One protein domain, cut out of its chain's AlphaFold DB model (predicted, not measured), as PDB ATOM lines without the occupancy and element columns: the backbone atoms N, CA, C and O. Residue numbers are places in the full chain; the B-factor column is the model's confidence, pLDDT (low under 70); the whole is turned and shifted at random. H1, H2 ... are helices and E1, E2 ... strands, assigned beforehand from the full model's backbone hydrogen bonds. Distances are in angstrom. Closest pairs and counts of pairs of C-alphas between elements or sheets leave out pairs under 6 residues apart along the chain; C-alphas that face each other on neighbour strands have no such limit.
ATOM      1  N   VAL A 836     -38.736  41.132   4.459       57.56
ATOM      2  CA  VAL A 836     -39.352  41.133   5.794       57.56
ATOM      3  C   VAL A 836     -38.447  40.571   6.914       57.56
ATOM      4  O   VAL A 836     -38.527  41.038   8.052       57.56
ATOM      5  N   LEU A 837     -37.580  39.589   6.634       61.84
ATOM      6  CA  LEU A 837     -36.668  38.977   7.618       61.84
ATOM      7  C   LEU A 837     -35.239  39.552   7.625       61.84
ATOM      8  O   LEU A 837     -34.522  39.344   8.610       61.84
ATOM      9  N   LYS A 838     -34.835  40.310   6.597       61.94
ATOM     10  CA  LYS A 838     -33.473  40.870   6.452       61.94
ATOM     11  C   LYS A 838     -33.144  41.906   7.548       61.94
ATOM     12  O   LYS A 838     -31.989  42.055   7.928       61.94
ATOM     13  N   ASP A 839     -34.158  42.513   8.179       63.69
ATOM     14  CA  ASP A 839     -34.004  43.380   9.368       63.69
ATOM     15  C   ASP A 839     -33.551  42.637  10.643       63.69
ATOM     16  O   ASP A 839     -33.196  43.252  11.661       63.69
ATOM     17  N   VAL A 840     -33.688  41.308  10.660       67.38
ATOM     18  CA  VAL A 840     -33.605  40.473  11.870       67.38
ATOM     19  C   VAL A 840     -32.517  39.401  11.760       67.38
ATOM     20  O   VAL A 840     -32.004  38.959  12.790       67.38
ATOM     21  N   LEU A 841     -32.136  39.018  10.539       70.38
ATOM     22  CA  LEU A 841     -31.123  38.009  10.230       70.38
ATOM     23  C   LEU A 841     -30.203  38.471   9.082       70.38
ATOM     24  O   LEU A 841     -30.684  39.133   8.164       70.38
ATOM     25  N   PRO A 842     -28.906  38.102   9.094       73.25
ATOM     26  CA  PRO A 842     -28.000  38.339   7.968       73.25
ATOM     27  C   PRO A 842     -28.520  37.731   6.659       73.25
ATOM     28  O   PRO A 842     -28.975  36.588   6.660       73.25
ATOM     29  N   HIS A 843     -28.375  38.467   5.549       74.69
ATOM     30  CA  HIS A 843     -28.850  38.067   4.213       74.69
ATOM     31  C   HIS A 843     -28.424  36.642   3.835       74.69
ATOM     32  O   HIS A 843     -29.279  35.806   3.561       74.69
ATOM     33  N   HIS A 844     -27.123  36.345   3.934       74.00
ATOM     34  CA  HIS A 844     -26.550  35.050   3.559       74.00
ATOM     35  C   HIS A 844     -27.160  33.856   4.316       74.00
ATOM     36  O   HIS A 844     -27.279  32.782   3.747       74.00
ATOM     37  N   LEU A 845     -27.602  34.020   5.574       75.50
ATOM     38  CA  LEU A 845     -28.247  32.928   6.324       75.50
ATOM     39  C   LEU A 845     -29.696  32.677   5.885       75.50
ATOM     40  O   LEU A 845     -30.212  31.582   6.096       75.50
ATOM     41  N   LEU A 846     -30.364  33.687   5.324       80.75
ATOM     42  CA  LEU A 846     -31.700  33.548   4.744       80.75
ATOM     43  C   LEU A 846     -31.605  32.935   3.340       80.75
ATOM     44  O   LEU A 846     -32.353  32.021   3.019       80.75
ATOM     45  N   GLU A 847     -30.632  33.393   2.558       79.06
ATOM     46  CA  GLU A 847     -30.276  32.915   1.218       79.06
ATOM     47  C   GLU A 847     -29.866  31.430   1.223       79.06
ATOM     48  O   GLU A 847     -30.516  30.620   0.563       79.06
ATOM     49  N   ASP A 848     -28.915  31.041   2.084       78.38
ATOM     50  CA  ASP A 848     -28.555  29.638   2.349       78.38
ATOM     51  C   ASP A 848     -29.781  28.784   2.704       78.38
ATOM     52  O   ASP A 848     -29.903  27.639   2.269       78.38
ATOM     53  N   ALA A 849     -30.677  29.315   3.544       83.88
ATOM     54  CA  ALA A 849     -31.836  28.580   4.036       83.88
ATOM     55  C   ALA A 849     -32.955  28.447   2.991       83.88
ATOM     56  O   ALA A 849     -33.737  27.500   3.081       83.88
ATOM     57  N   PHE A 850     -33.025  29.357   2.013       87.94
ATOM     58  CA  PHE A 850     -33.938  29.276   0.871       87.94
ATOM     59  C   PHE A 850     -33.397  28.297  -0.180       87.94
ATOM     60  O   PHE A 850     -34.118  27.376  -0.556       87.94
ATOM     61  N   HIS A 851     -32.116  28.389  -0.559       83.94
ATOM     62  CA  HIS A 851     -31.487  27.442  -1.496       83.94
ATOM     63  C   HIS A 851     -31.597  25.992  -0.985       83.94
ATOM     64  O   HIS A 851     -32.110  25.111  -1.672       83.94
ATOM     65  N   LYS A 852     -31.259  25.768   0.295       86.94
ATOM     66  CA  LYS A 852     -31.386  24.464   0.976       86.94
ATOM     67  C   LYS A 852     -32.836  24.014   1.222       86.94
ATOM     68  O   LYS A 852     -33.044  22.918   1.753       86.94
ATOM     69  N   ALA A 853     -33.838  24.840   0.913       88.69
ATOM     70  CA  ALA A 853     -35.254  24.468   0.929       88.69
ATOM     71  C   ALA A 853     -35.770  24.144  -0.485       88.69
ATOM     72  O   ALA A 853     -36.475  23.150  -0.640       88.69
ATOM     73  N   GLU A 854     -35.353  24.896  -1.511       89.00
ATOM     74  CA  GLU A 854     -35.603  24.550  -2.919       89.00
ATOM     75  C   GLU A 854     -34.972  23.200  -3.288       89.00
ATOM     76  O   GLU A 854     -35.626  22.382  -3.931       89.00
ATOM     77  N   GLU A 855     -33.757  22.908  -2.809       86.56
ATOM     78  CA  GLU A 855     -33.126  21.581  -2.923       86.56
ATOM     79  C   GLU A 855     -34.046  20.449  -2.439       86.56
ATOM     80  O   GLU A 855     -34.255  19.483  -3.169       86.56
ATOM     81  N   LEU A 856     -34.639  20.583  -1.242       86.88
ATOM     82  CA  LEU A 856     -35.547  19.567  -0.695       86.88
ATOM     83  C   LEU A 856     -36.803  19.422  -1.556       86.88
ATOM     84  O   LEU A 856     -37.161  18.312  -1.925       86.88
ATOM     85  N   ILE A 857     -37.464  20.528  -1.907       86.50
ATOM     86  CA  ILE A 857     -38.736  20.507  -2.650       86.50
ATOM     87  C   ILE A 857     -38.591  19.849  -4.039       86.50
ATOM     88  O   ILE A 857     -39.572  19.339  -4.580       86.50
ATOM     89  N   ASN A 858     -37.380  19.835  -4.607       84.88
ATOM     90  CA  ASN A 858     -37.071  19.148  -5.865       84.88
ATOM     91  C   ASN A 858     -36.573  17.700  -5.690       84.88
ATOM     92  O   ASN A 858     -36.582  16.943  -6.660       84.88
ATOM     93  N   GLU A 859     -36.141  17.297  -4.493       84.50
ATOM     94  CA  GLU A 859     -35.723  15.922  -4.209       84.50
ATOM     95  C   GLU A 859     -36.963  15.027  -3.977       84.50
ATOM     96  O   GLU A 859     -37.752  15.285  -3.063       84.50
ATOM     97  N   PRO A 860     -37.177  13.959  -4.772       76.69
ATOM     98  CA  PRO A 860     -38.349  13.098  -4.625       76.69
ATOM     99  C   PRO A 860     -38.329  12.356  -3.282       76.69
ATOM    100  O   PRO A 860     -37.289  11.880  -2.833       76.69
ATOM    101  N   ASN A 861     -39.499  12.241  -2.646       79.31
ATOM    102  CA  ASN A 861     -39.698  11.623  -1.325       79.31
ATOM    103  C   ASN A 861     -38.897  12.264  -0.165       79.31
ATOM    104  O   ASN A 861     -38.902  11.732   0.947       79.31
ATOM    105  N   SER A 862     -38.248  13.415  -0.379       83.56
ATOM    106  CA  SER A 862     -37.484  14.125   0.658       83.56
ATOM    107  C   SER A 862     -38.367  14.687   1.775       83.56
ATOM    108  O   SER A 862     -37.906  14.847   2.904       83.56
ATOM    109  N   ILE A 863     -39.639  14.968   1.476       86.56
ATOM    110  CA  ILE A 863     -40.667  15.383   2.426       86.56
ATOM    111  C   ILE A 863     -41.880  14.472   2.238       86.56
ATOM    112  O   ILE A 863     -42.331  14.231   1.120       86.56
ATOM    113  N   THR A 864     -42.391  13.932   3.341       85.38
ATOM    114  CA  THR A 864     -43.479  12.946   3.366       85.38
ATOM    115  C   THR A 864     -44.477  13.269   4.475       85.38
ATOM    116  O   THR A 864     -44.106  13.816   5.518       85.38
ATOM    117  N   LYS A 865     -45.757  12.917   4.278       82.88
ATOM    118  CA  LYS A 865     -46.746  12.930   5.367       82.88
ATOM    119  C   LYS A 865     -46.306  11.947   6.451       82.88
ATOM    120  O   LYS A 865     -46.074  10.774   6.170       82.88
ATOM    121  N   ALA A 866     -46.206  12.428   7.684       81.19
ATOM    122  CA  ALA A 866     -45.926  11.572   8.830       81.19
ATOM    123  C   ALA A 866     -47.209  10.853   9.283       81.19
ATOM    124  O   ALA A 866     -48.293  11.425   9.203       81.19
ATOM    125  N   ALA A 867     -47.089   9.629   9.803       71.31
ATOM    126  CA  ALA A 867     -48.220   8.876  10.350       71.31
ATOM    127  C   ALA A 867     -48.703   9.492  11.682       71.31
ATOM    128  O   ALA A 867     -48.171   9.182  12.750       71.31
ATOM    129  N   SER A 868     -49.659  10.421  11.606       76.69
ATOM    130  CA  SER A 868     -50.260  11.137  12.739       76.69
ATOM    131  C   SER A 868     -51.535  11.864  12.300       76.69
ATOM    132  O   SER A 868     -51.663  12.234  11.137       76.69
ATOM    133  N   ASP A 869     -52.427  12.147  13.249       71.00
ATOM    134  CA  ASP A 869     -53.727  12.803  13.026       71.00
ATOM    135  C   ASP A 869     -53.637  14.306  12.662       71.00
ATOM    136  O   ASP A 869     -54.656  14.964  12.459       71.00
ATOM    137  N   ASP A 870     -52.428  14.881  12.594       75.81
ATOM    138  CA  ASP A 870     -52.196  16.253  12.128       75.81
ATOM    139  C   ASP A 870     -51.691  16.248  10.677       75.81
ATOM    140  O   ASP A 870     -50.508  16.035  10.406       75.81
ATOM    141  N   ASP A 871     -52.592  16.555   9.743       76.38
ATOM    142  CA  ASP A 871     -52.341  16.633   8.295       76.38
ATOM    143  C   ASP A 871     -51.227  17.621   7.880       76.38
ATOM    144  O   ASP A 871     -50.761  17.604   6.734       76.38
ATOM    145  N   ARG A 872     -50.776  18.495   8.795       80.62
ATOM    146  CA  ARG A 872     -49.666  19.447   8.596       80.62
ATOM    147  C   ARG A 872     -48.334  18.932   9.163       80.62
ATOM    148  O   ARG A 872     -47.331  19.641   9.083       80.62
ATOM    149  N   LEU A 873     -48.291  17.723   9.729       84.75
ATOM    150  CA  LEU A 873     -47.063  17.062  10.171       84.75
ATOM    151  C   LEU A 873     -46.283  16.509   8.967       84.75
ATOM    152  O   LEU A 873     -46.863  15.902   8.062       84.75
ATOM    153  N   ARG A 874     -44.956  16.691   8.960       88.56
ATOM    154  CA  ARG A 874     -44.069  16.142   7.922       88.56
ATOM    155  C   ARG A 874     -42.827  15.475   8.492       88.56
ATOM    156  O   ARG A 874     -42.227  15.951   9.460       88.56
ATOM    157  N   THR A 875     -42.421  14.400   7.831       87.19
ATOM    158  CA  THR A 875     -41.101  13.778   7.936       87.19
ATOM    159  C   THR A 875     -40.233  14.263   6.781       87.19
ATOM    160  O   THR A 875     -40.592  14.091   5.620       87.19
ATOM    161  N   VAL A 876     -39.095  14.878   7.105       86.75
ATOM    162  CA  VAL A 876     -38.097  15.372   6.147       86.75
ATOM    163  C   VAL A 876     -36.862  14.467   6.191       86.75
ATOM    164  O   VAL A 876     -36.396  14.111   7.277       86.75
ATOM    165  N   LYS A 877     -36.299  14.116   5.033       81.25
ATOM    166  CA  LYS A 877     -35.041  13.369   4.901       81.25
ATOM    167  C   LYS A 877     -33.928  14.079   5.677       81.25
ATOM    168  O   LYS A 877     -33.719  15.286   5.560       81.25
ATOM    169  N   SER A 878     -33.233  13.339   6.536       72.12
ATOM    170  CA  SER A 878     -32.201  13.913   7.400       72.12
ATOM    171  C   SER A 878     -30.873  14.036   6.659       72.12
ATOM    172  O   SER A 878     -30.287  13.043   6.243       72.12
ATOM    173  N   ARG A 879     -30.353  15.265   6.576       62.25
ATOM    174  CA  ARG A 879     -29.061  15.584   5.939       62.25
ATOM    175  C   ARG A 879     -27.824  15.164   6.750       62.25
ATOM    176  O   ARG A 879     -26.707  15.387   6.302       62.25
ATOM    177  N   TYR A 880     -28.004  14.648   7.971       58.38
ATOM    178  CA  TYR A 880     -26.914  14.430   8.938       58.38
ATOM    179  C   TYR A 880     -27.080  13.135   9.764       58.38
ATOM    180  O   TYR A 880     -26.688  13.092  10.933       58.38
ATOM    181  N   GLY A 881     -27.707  12.101   9.191       54.38
ATOM    182  CA  GLY A 881     -27.875  10.784   9.821       54.38
ATOM    183  C   GLY A 881     -29.178  10.078   9.431       54.38
ATOM    184  O   GLY A 881     -30.113  10.718   8.964       54.38
ATOM    185  N   SER A 882     -29.255   8.774   9.684       51.69
ATOM    186  CA  SER A 882     -30.256   7.826   9.157       51.69
ATOM    187  C   SER A 882     -31.682   7.891   9.741       51.69
ATOM    188  O   SER A 882     -32.467   6.967   9.541       51.69
ATOM    189  N   VAL A 883     -32.057   8.954  10.463       66.31
ATOM    190  CA  VAL A 883     -33.397   9.095  11.073       66.31
ATOM    191  C   VAL A 883     -34.078  10.360  10.542       66.31
ATOM    192  O   VAL A 883     -33.525  11.443  10.746       66.31
ATOM    193  N   PRO A 884     -35.262  10.278   9.898       77.00
ATOM    194  CA  PRO A 884     -35.931  11.446   9.330       77.00
ATOM    195  C   PRO A 884     -36.309  12.484  10.397       77.00
ATOM    196  O   PRO A 884     -36.715  12.168  11.518       77.00
ATOM    197  N   LEU A 885     -36.182  13.759  10.031       84.25
ATOM    198  CA  LEU A 885     -36.496  14.901  10.878       84.25
ATOM    199  C   LEU A 885     -38.003  15.157  10.880       84.25
ATOM    200  O   LEU A 885     -38.597  15.429   9.842       84.25
ATOM    201  N   ILE A 886     -38.617  15.153  12.061       86.56
ATOM    202  CA  ILE A 886     -40.019  15.557  12.206       86.56
ATOM    203  C   ILE A 886     -40.099  17.088  12.272       86.56
ATOM    204  O   ILE A 886     -39.454  17.720  13.124       86.56
ATOM    205  N   VAL A 887     -40.924  17.665  11.395       88.69
ATOM    206  CA  VAL A 887     -41.318  19.078  11.364       88.69
ATOM    207  C   VAL A 887     -42.815  19.163  11.651       88.69
ATOM    208  O   VAL A 887     -43.618  18.535  10.965       88.69
ATOM    209  N   LYS A 888     -43.193  19.930  12.679       89.56
ATOM    210  CA  LYS A 888     -44.581  20.001  13.168       89.56
ATOM    211  C   LYS A 888     -45.096  21.428  13.344       89.56
ATOM    212  O   LYS A 888     -44.284  22.299  13.669       89.56
ATOM    213  N   PRO A 889     -46.405  21.691  13.191       85.62
ATOM    214  CA  PRO A 889     -46.988  22.982  13.545       85.62
ATOM    215  C   PRO A 889     -46.818  23.283  15.045       85.62
ATOM    216  O   PRO A 889     -46.695  22.391  15.891       85.62
ATOM    217  N   PHE A 890     -46.767  24.567  15.391       81.88
ATOM    218  CA  PHE A 890     -46.482  25.034  16.742       81.88
ATOM    219  C   PHE A 890     -47.787  25.131  17.556       81.88
ATOM    220  O   PHE A 890     -48.706  25.830  17.132       81.88
ATOM    221  N   PRO A 891     -47.897  24.525  18.759       69.19
ATOM    222  CA  PRO A 891     -49.193  24.333  19.432       69.19
ATOM    223  C   PRO A 891     -50.021  25.590  19.752       69.19
ATOM    224  O   PRO A 891     -51.200  25.473  20.065       69.19
ATOM    225  N   LYS A 892     -49.420  26.788  19.717       69.25
ATOM    226  CA  LYS A 892     -50.107  28.075  19.961       69.25
ATOM    227  C   LYS A 892     -50.247  28.970  18.722       69.25
ATOM    228  O   LYS A 892     -50.772  30.071  18.839       69.25
ATOM    229  N   ASN A 893     -49.742  28.539  17.568       75.12
ATOM    230  CA  ASN A 893     -49.920  29.198  16.276       75.12
ATOM    231  C   ASN A 893     -49.633  28.160  15.180       75.12
ATOM    232  O   ASN A 893     -48.469  27.824  14.954       75.12
ATOM    233  N   ARG A 894     -50.684  27.659  14.516       66.75
ATOM    234  CA  ARG A 894     -50.577  26.554  13.548       66.75
ATOM    235  C   ARG A 894     -49.706  26.891  12.330       66.75
ATOM    236  O   ARG A 894     -49.148  25.973  11.741       66.75
ATOM    237  N   ASP A 895     -49.526  28.173  12.005       78.50
ATOM    238  CA  ASP A 895     -48.735  28.626  10.851       78.50
ATOM    239  C   ASP A 895     -47.250  28.857  11.171       78.50
ATOM    240  O   ASP A 895     -46.455  29.147  10.283       78.50
ATOM    241  N   LEU A 896     -46.831  28.656  12.424       85.50
ATOM    242  CA  LEU A 896     -45.421  28.496  12.774       85.50
ATOM    243  C   LEU A 896     -45.055  27.010  12.793       85.50
ATOM    244  O   LEU A 896     -45.611  26.264  13.586       85.50
ATOM    245  N   PHE A 897     -44.056  26.587  12.021       88.44
ATOM    246  CA  PHE A 897     -43.492  25.235  12.133       88.44
ATOM    247  C   PHE A 897     -42.317  25.175  13.110       88.44
ATOM    248  O   PHE A 897     -41.607  26.163  13.330       88.44
ATOM    249  N   GLN A 898     -42.102  23.994  13.690       87.88
ATOM    250  CA  GLN A 898     -40.988  23.629  14.558       87.88
ATOM    251  C   GLN A 898     -40.304  22.361  14.034       87.88
ATOM    252  O   GLN A 898     -40.882  21.276  14.081       87.88
ATOM    253  N   CYS A 899     -39.046  22.495  13.606       87.12
ATOM    254  CA  CYS A 899     -38.177  21.360  13.300       87.12
ATOM    255  C   CYS A 899     -37.412  20.895  14.554       87.12
ATOM    256  O   CYS A 899     -37.148  21.659  15.489       87.12
ATOM    257  N   THR A 900     -37.038  19.618  14.567       83.06
ATOM    258  CA  THR A 900     -36.216  18.984  15.607       83.06
ATOM    259  C   THR A 900     -34.703  19.188  15.417       83.06
ATOM    260  O   THR A 900     -33.940  18.901  16.348       83.06
ATOM    261  N   CYS A 901     -34.251  19.710  14.270       80.19
ATOM    262  CA  CYS A 901     -32.834  19.854  13.924       80.19
ATOM    263  C   CYS A 901     -32.076  20.888  14.786       80.19
ATOM    264  O   CYS A 901     -32.657  21.706  15.511       80.19
ATOM    265  N   LYS A 902     -30.736  20.842  14.731       76.56
ATOM    266  CA  LYS A 902     -29.857  21.722  15.525       76.56
ATOM    267  C   LYS A 902     -29.992  23.196  15.112       76.56
ATOM    268  O   LYS A 902     -30.099  24.053  15.987       76.56
ATOM    269  N   VAL A 903     -30.066  23.469  13.805       78.06
ATOM    270  CA  VAL A 903     -30.204  24.820  13.231       78.06
ATOM    271  C   VAL A 903     -31.476  25.500  13.736       78.06
ATOM    272  O   VAL A 903     -31.412  26.602  14.283       78.06
ATOM    273  N   TYR A 904     -32.619  24.799  13.693       83.31
ATOM    274  CA  TYR A 904     -33.879  25.319  14.231       83.31
ATOM    275  C   TYR A 904     -33.784  25.615  15.734       83.31
ATOM    276  O   TYR A 904     -34.282  26.642  16.198       83.31
ATOM    277  N   LYS A 905     -33.107  24.763  16.513       79.38
ATOM    278  CA  LYS A 905     -32.885  24.997  17.951       79.38
ATOM    279  C   LYS A 905     -31.996  26.222  18.228       79.38
ATOM    280  O   LYS A 905     -32.202  26.875  19.250       79.38
ATOM    281  N   ALA A 906     -31.058  26.555  17.337       72.00
ATOM    282  CA  ALA A 906     -30.174  27.718  17.462       72.00
ATOM    283  C   ALA A 906     -30.825  29.033  16.979       72.00
ATOM    284  O   ALA A 906     -30.855  30.016  17.722       72.00
ATOM    285  N   LEU A 907     -31.368  29.054  15.757       70.62
ATOM    286  CA  LEU A 907     -31.911  30.257  15.110       70.62
ATOM    287  C   LEU A 907     -33.406  30.482  15.399       70.62
ATOM    288  O   LEU A 907     -33.869  31.620  15.474       70.62
ATOM    289  N   GLY A 908     -34.174  29.408  15.598       78.25
ATOM    290  CA  GLY A 908     -35.642  29.423  15.580       78.25
ATOM    291  C   GLY A 908     -36.257  29.236  14.187       78.25
ATOM    292  O   GLY A 908     -37.469  29.397  14.055       78.25
ATOM    293  N   MET A 909     -35.429  28.915  13.184       85.38
ATOM    294  CA  MET A 909     -35.781  28.584  11.799       85.38
ATOM    295  C   MET A 909     -34.755  27.600  11.212       85.38
ATOM    296  O   MET A 909     -33.639  27.505  11.719       85.38
ATOM    297  N   CYS A 910     -35.117  26.902  10.137       88.69
ATOM    298  CA  CYS A 910     -34.202  26.153   9.273       88.69
ATOM    299  C   CYS A 910     -34.832  25.978   7.881       88.69
ATOM    300  O   CYS A 910     -36.046  26.133   7.734       88.69
ATOM    301  N   CYS A 911     -34.014  25.601   6.900       89.19
ATOM    302  CA  CYS A 911     -34.436  25.186   5.561       89.19
ATOM    303  C   CYS A 911     -35.519  24.091   5.585       89.19
ATOM    304  O   CYS A 911     -36.522  24.219   4.895       89.19
ATOM    305  N   ASP A 912     -35.395  23.075   6.446       90.31
ATOM    306  CA  ASP A 912     -36.391  21.991   6.573       90.31
ATOM    307  C   ASP A 912     -37.792  22.516   6.964       90.31
ATOM    308  O   ASP A 912     -38.811  22.020   6.496       90.31
ATOM    309  N   ALA A 913     -37.852  23.553   7.809       89.94
ATOM    310  CA  ALA A 913     -39.104  24.185   8.229       89.94
ATOM    311  C   ALA A 913     -39.645  25.204   7.209       89.94
ATOM    312  O   ALA A 913     -40.837  25.490   7.228       89.94
ATOM    313  N   ILE A 914     -38.787  25.746   6.337       91.06
ATOM    314  CA  ILE A 914     -39.186  26.571   5.186       91.06
ATOM    315  C   ILE A 914     -39.804  25.671   4.109       91.06
ATOM    316  O   ILE A 914     -40.911  25.943   3.660       91.06
ATOM    317  N   ALA A 915     -39.145  24.558   3.777       90.94
ATOM    318  CA  ALA A 915     -39.607  23.613   2.764       90.94
ATOM    319  C   ALA A 915     -40.970  22.985   3.113       90.94
ATOM    320  O   ALA A 915     -41.862  22.922   2.274       90.94
ATOM    321  N   VAL A 916     -41.176  22.606   4.379       91.00
ATOM    322  CA  VAL A 916     -42.479  22.113   4.865       91.00
ATOM    323  C   VAL A 916     -43.549  23.214   4.892       91.00
ATOM    324  O   VAL A 916     -44.714  22.932   4.629       91.00
ATOM    325  N   ALA A 917     -43.188  24.472   5.171       90.25
ATOM    326  CA  ALA A 917     -44.145  25.577   5.102       90.25
ATOM    327  C   ALA A 917     -44.590  25.880   3.657       90.25
ATOM    328  O   ALA A 917     -45.735  26.288   3.455       90.25
ATOM    329  N   ASP A 918     -43.717  25.654   2.673       91.12
ATOM    330  CA  ASP A 918     -44.028  25.732   1.241       91.12
ATOM    331  C   ASP A 918     -44.939  24.591   0.776       91.12
ATOM    332  O   ASP A 918     -45.988  24.828   0.186       91.12
ATOM    333  N   GLU A 919     -44.581  23.348   1.108       87.25
ATOM    334  CA  GLU A 919     -45.345  22.155   0.726       87.25
ATOM    335  C   GLU A 919     -46.761  22.148   1.332       87.25
ATOM    336  O   GLU A 919     -47.710  21.707   0.690       87.25
ATOM    337  N   VAL A 920     -46.925  22.718   2.533       87.38
ATOM    338  CA  VAL A 920     -48.227  22.918   3.200       87.38
ATOM    339  C   VAL A 920     -48.934  24.217   2.741       87.38
ATOM    340  O   VAL A 920     -50.029  24.520   3.208       87.38
ATOM    341  N   GLY A 921     -48.356  24.990   1.810       87.56
ATOM    342  CA  GLY A 921     -49.002  26.147   1.167       87.56
ATOM    343  C   GLY A 921     -49.137  27.401   2.043       87.56
ATOM    344  O   GLY A 921     -50.005  28.236   1.801       87.56
ATOM    345  N   VAL A 922     -48.311  27.540   3.082       89.69
ATOM    346  CA  VAL A 922     -48.440  28.571   4.136       89.69
ATOM    347  C   VAL A 922     -47.151  29.374   4.373       89.69
ATOM    348  O   VAL A 922     -47.035  30.084   5.377       89.69
ATOM    349  N   LEU A 923     -46.179  29.289   3.459       88.69
ATOM    350  CA  LEU A 923     -44.858  29.915   3.583       88.69
ATOM    351  C   LEU A 923     -44.932  31.418   3.901       88.69
ATOM    352  O   LEU A 923     -44.248  31.881   4.812       88.69
ATOM    353  N   CYS A 924     -45.805  32.173   3.228       84.38
ATOM    354  CA  CYS A 924     -45.974  33.609   3.483       84.38
ATOM    355  C   CYS A 924     -46.394  33.895   4.944       84.38
ATOM    356  O   CYS A 924     -45.714  34.638   5.659       84.38
ATOM    357  N   ASN A 925     -47.435  33.212   5.442       84.00
ATOM    358  CA  ASN A 925     -47.900  33.339   6.831       84.00
ATOM    359  C   ASN A 925     -46.810  32.938   7.839       84.00
ATOM    360  O   ASN A 925     -46.592  33.639   8.835       84.00
ATOM    361  N   TYR A 926     -46.086  31.848   7.554       87.25
ATOM    362  CA  TYR A 926     -44.957  31.381   8.357       87.25
ATOM    363  C   TYR A 926     -43.872  32.458   8.489       87.25
ATOM    364  O   TYR A 926     -43.475  32.784   9.610       87.25
ATOM    365  N   LEU A 927     -43.434  33.069   7.383       84.81
ATOM    366  CA  LEU A 927     -42.406  34.119   7.387       84.81
ATOM    367  C   LEU A 927     -42.879  35.382   8.140       84.81
ATOM    368  O   LEU A 927     -42.117  35.953   8.930       84.81
ATOM    369  N   CYS A 928     -44.148  35.781   7.987       81.19
ATOM    370  CA  CYS A 928     -44.739  36.905   8.723       81.19
ATOM    371  C   CYS A 928     -44.764  36.679  10.248       81.19
ATOM    372  O   CYS A 928     -44.358  37.559  11.018       81.19
ATOM    373  N   GLU A 929     -45.205  35.509  10.712       82.00
ATOM    374  CA  GLU A 929     -45.225  35.171  12.143       82.00
ATOM    375  C   GLU A 929     -43.817  34.952  12.711       82.00
ATOM    376  O   GLU A 929     -43.522  35.330  13.851       82.00
ATOM    377  N   LEU A 930     -42.898  34.438  11.896       82.75
ATOM    378  CA  LEU A 930     -41.487  34.297  12.233       82.75
ATOM    379  C   LEU A 930     -40.811  35.665  12.435       82.75
ATOM    380  O   LEU A 930     -40.085  35.832  13.421       82.75
ATOM    381  N   ARG A 931     -41.142  36.687  11.624       80.75
ATOM    382  CA  ARG A 931     -40.726  38.084  11.874       80.75
ATOM    383  C   ARG A 931     -41.229  38.580  13.229       80.75
ATOM    384  O   ARG A 931     -40.443  39.121  14.007       80.75
ATOM    385  N   LYS A 932     -42.510  38.365  13.562       81.38
ATOM    386  CA  LYS A 932     -43.093  38.775  14.859       81.38
ATOM    387  C   LYS A 932     -42.402  38.066  16.037       81.38
ATOM    388  O   LYS A 932     -42.070  38.709  17.036       81.38
ATOM    389  N   LYS A 933     -42.132  36.763  15.909       78.75
ATOM    390  CA  LYS A 933     -41.449  35.904  16.899       78.75
ATOM    391  C   LYS A 933     -40.002  36.346  17.161       78.75
ATOM    392  O   LYS A 933     -39.594  36.451  18.320       78.75
ATOM    393  N   LEU A 934     -39.236  36.646  16.111       73.69
ATOM    394  CA  LEU A 934     -37.830  37.056  16.216       73.69
ATOM    395  C   LEU A 934     -37.674  38.552  16.565       73.69
ATOM    396  O   LEU A 934     -36.826  38.908  17.383       73.69
ATOM    397  N   GLY A 935     -38.551  39.425  16.063       69.31
ATOM    398  CA  GLY A 935     -38.591  40.846  16.431       69.31
ATOM    399  C   GLY A 935     -38.896  41.076  17.917       69.31
ATOM    400  O   GLY A 935     -38.263  41.921  18.556       69.31
ATOM    401  N   LYS A 936     -39.789  40.266  18.512       68.50
ATOM    402  CA  LYS A 936     -40.034  40.267  19.968       68.50
ATOM    403  C   LYS A 936     -38.783  39.885  20.772       68.50
ATOM    404  O   LYS A 936     -38.532  40.506  21.802       68.50
ATOM    405  N   ARG A 937     -37.948  38.947  20.291       62.19
ATOM    406  CA  ARG A 937     -36.634  38.661  20.908       62.19
ATOM    407  C   ARG A 937     -35.723  39.893  20.858       62.19
ATOM    408  O   ARG A 937     -35.273  40.323  21.919       62.19
ATOM    409  N   LYS A 938     -35.549  40.509  19.676       58.78
ATOM    410  CA  LYS A 938     -34.699  41.702  19.452       58.78
ATOM    411  C   LYS A 938     -35.044  42.859  20.408       58.78
ATOM    412  O   LYS A 938     -34.139  43.437  20.997       58.78
ATOM    413  N   LYS A 939     -36.337  43.142  20.635       58.09
ATOM    414  CA  LYS A 939     -36.798  44.187  21.580       58.09
ATOM    415  C   LYS A 939     -36.650  43.831  23.070       58.09
ATOM    416  O   LYS A 939     -36.650  44.727  23.902       58.09
ATOM    417  N   SER A 940     -36.539  42.550  23.428       51.28
ATOM    418  CA  SER A 940     -36.587  42.087  24.831       51.28
ATOM    419  C   SER A 940     -35.238  42.042  25.566       51.28
ATOM    420  O   SER A 940     -35.183  41.590  26.708       51.28
TER     421      SER A 940
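Overview. This is residues 836 to 940 of the 1238 residues of an uncharacterized protein of Paramuricea clavata (UniProt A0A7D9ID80). A small, twisted and curled sheet of four strands has the short helix H3 packed across one face, and the long helix H1 covers H3 on the side away from the sheet. The other long helix, H4, makes a corner with H3 and passes edge strand E4, while short H2 follows E4. The printed part has 105 residues, with named elements H1 E1 E2 E3 E4 H2 H3 H4, of mixed class; the antiparallel sheet, order E1 E2 E3 E4, is a meander, each strand the neighbour of the one before. It is compact, with a radius of gyration of the C-alphas of 13.2 A and spans of 38 by 29 by 22 A.

Along the chain. The strands are E1, residues 863 to 865, E2, 874 to 876, E3, 885 to 890, 15.4 A, and E4, 893 to 899, 14.4 A. H1, residues 843 to 858, is 23.0 A long and begins at C-alpha 843 (-28.850, 38.067, 4.213). H2 is residues 902 to 907, H3 911 to 919, and H4 923 to 939, 24.3 A, ending at C-alpha 939 (-36.798, 44.187, 21.580).

Arrangement. Hairpins join E1 and E2 (N 864 and O 875, 2.9 A), E2 and E3 (N 876 and O 885, 2.8 A), and E3 and E4 (N 890 and O 896, 2.7 A), these N and O within hydrogen-bond range. H3 is on the sheet at a height of 6.8 A, over E3, across the strands at 67 degrees on the local plane. H1 touches H3, closest C-alphas Ala 849 and Cys 911, 4.5 A, at a steep tilt of 53 degrees, the same way. H4 only grazes the sheet with residues 923 to 933. H3 and H4 only just touch, only at the corner, with 3 pairs of C-alphas within 8 A. H2 is near H3. O i to N i+4 pairs are within range throughout H2 and H3, in 11 of 12 in H1 and 12 of 13 in H4.

Size, cuts and confidence. The farthest C-alphas, of Pro 860 and Ser 940, are 41.4 A apart. The printed part has no cut, and no link is long. Mean pLDDT of the printed part is 79.0; residues 836 to 840, 879 to 883, 891 to 892, 894 and 935 to 940 are under 70.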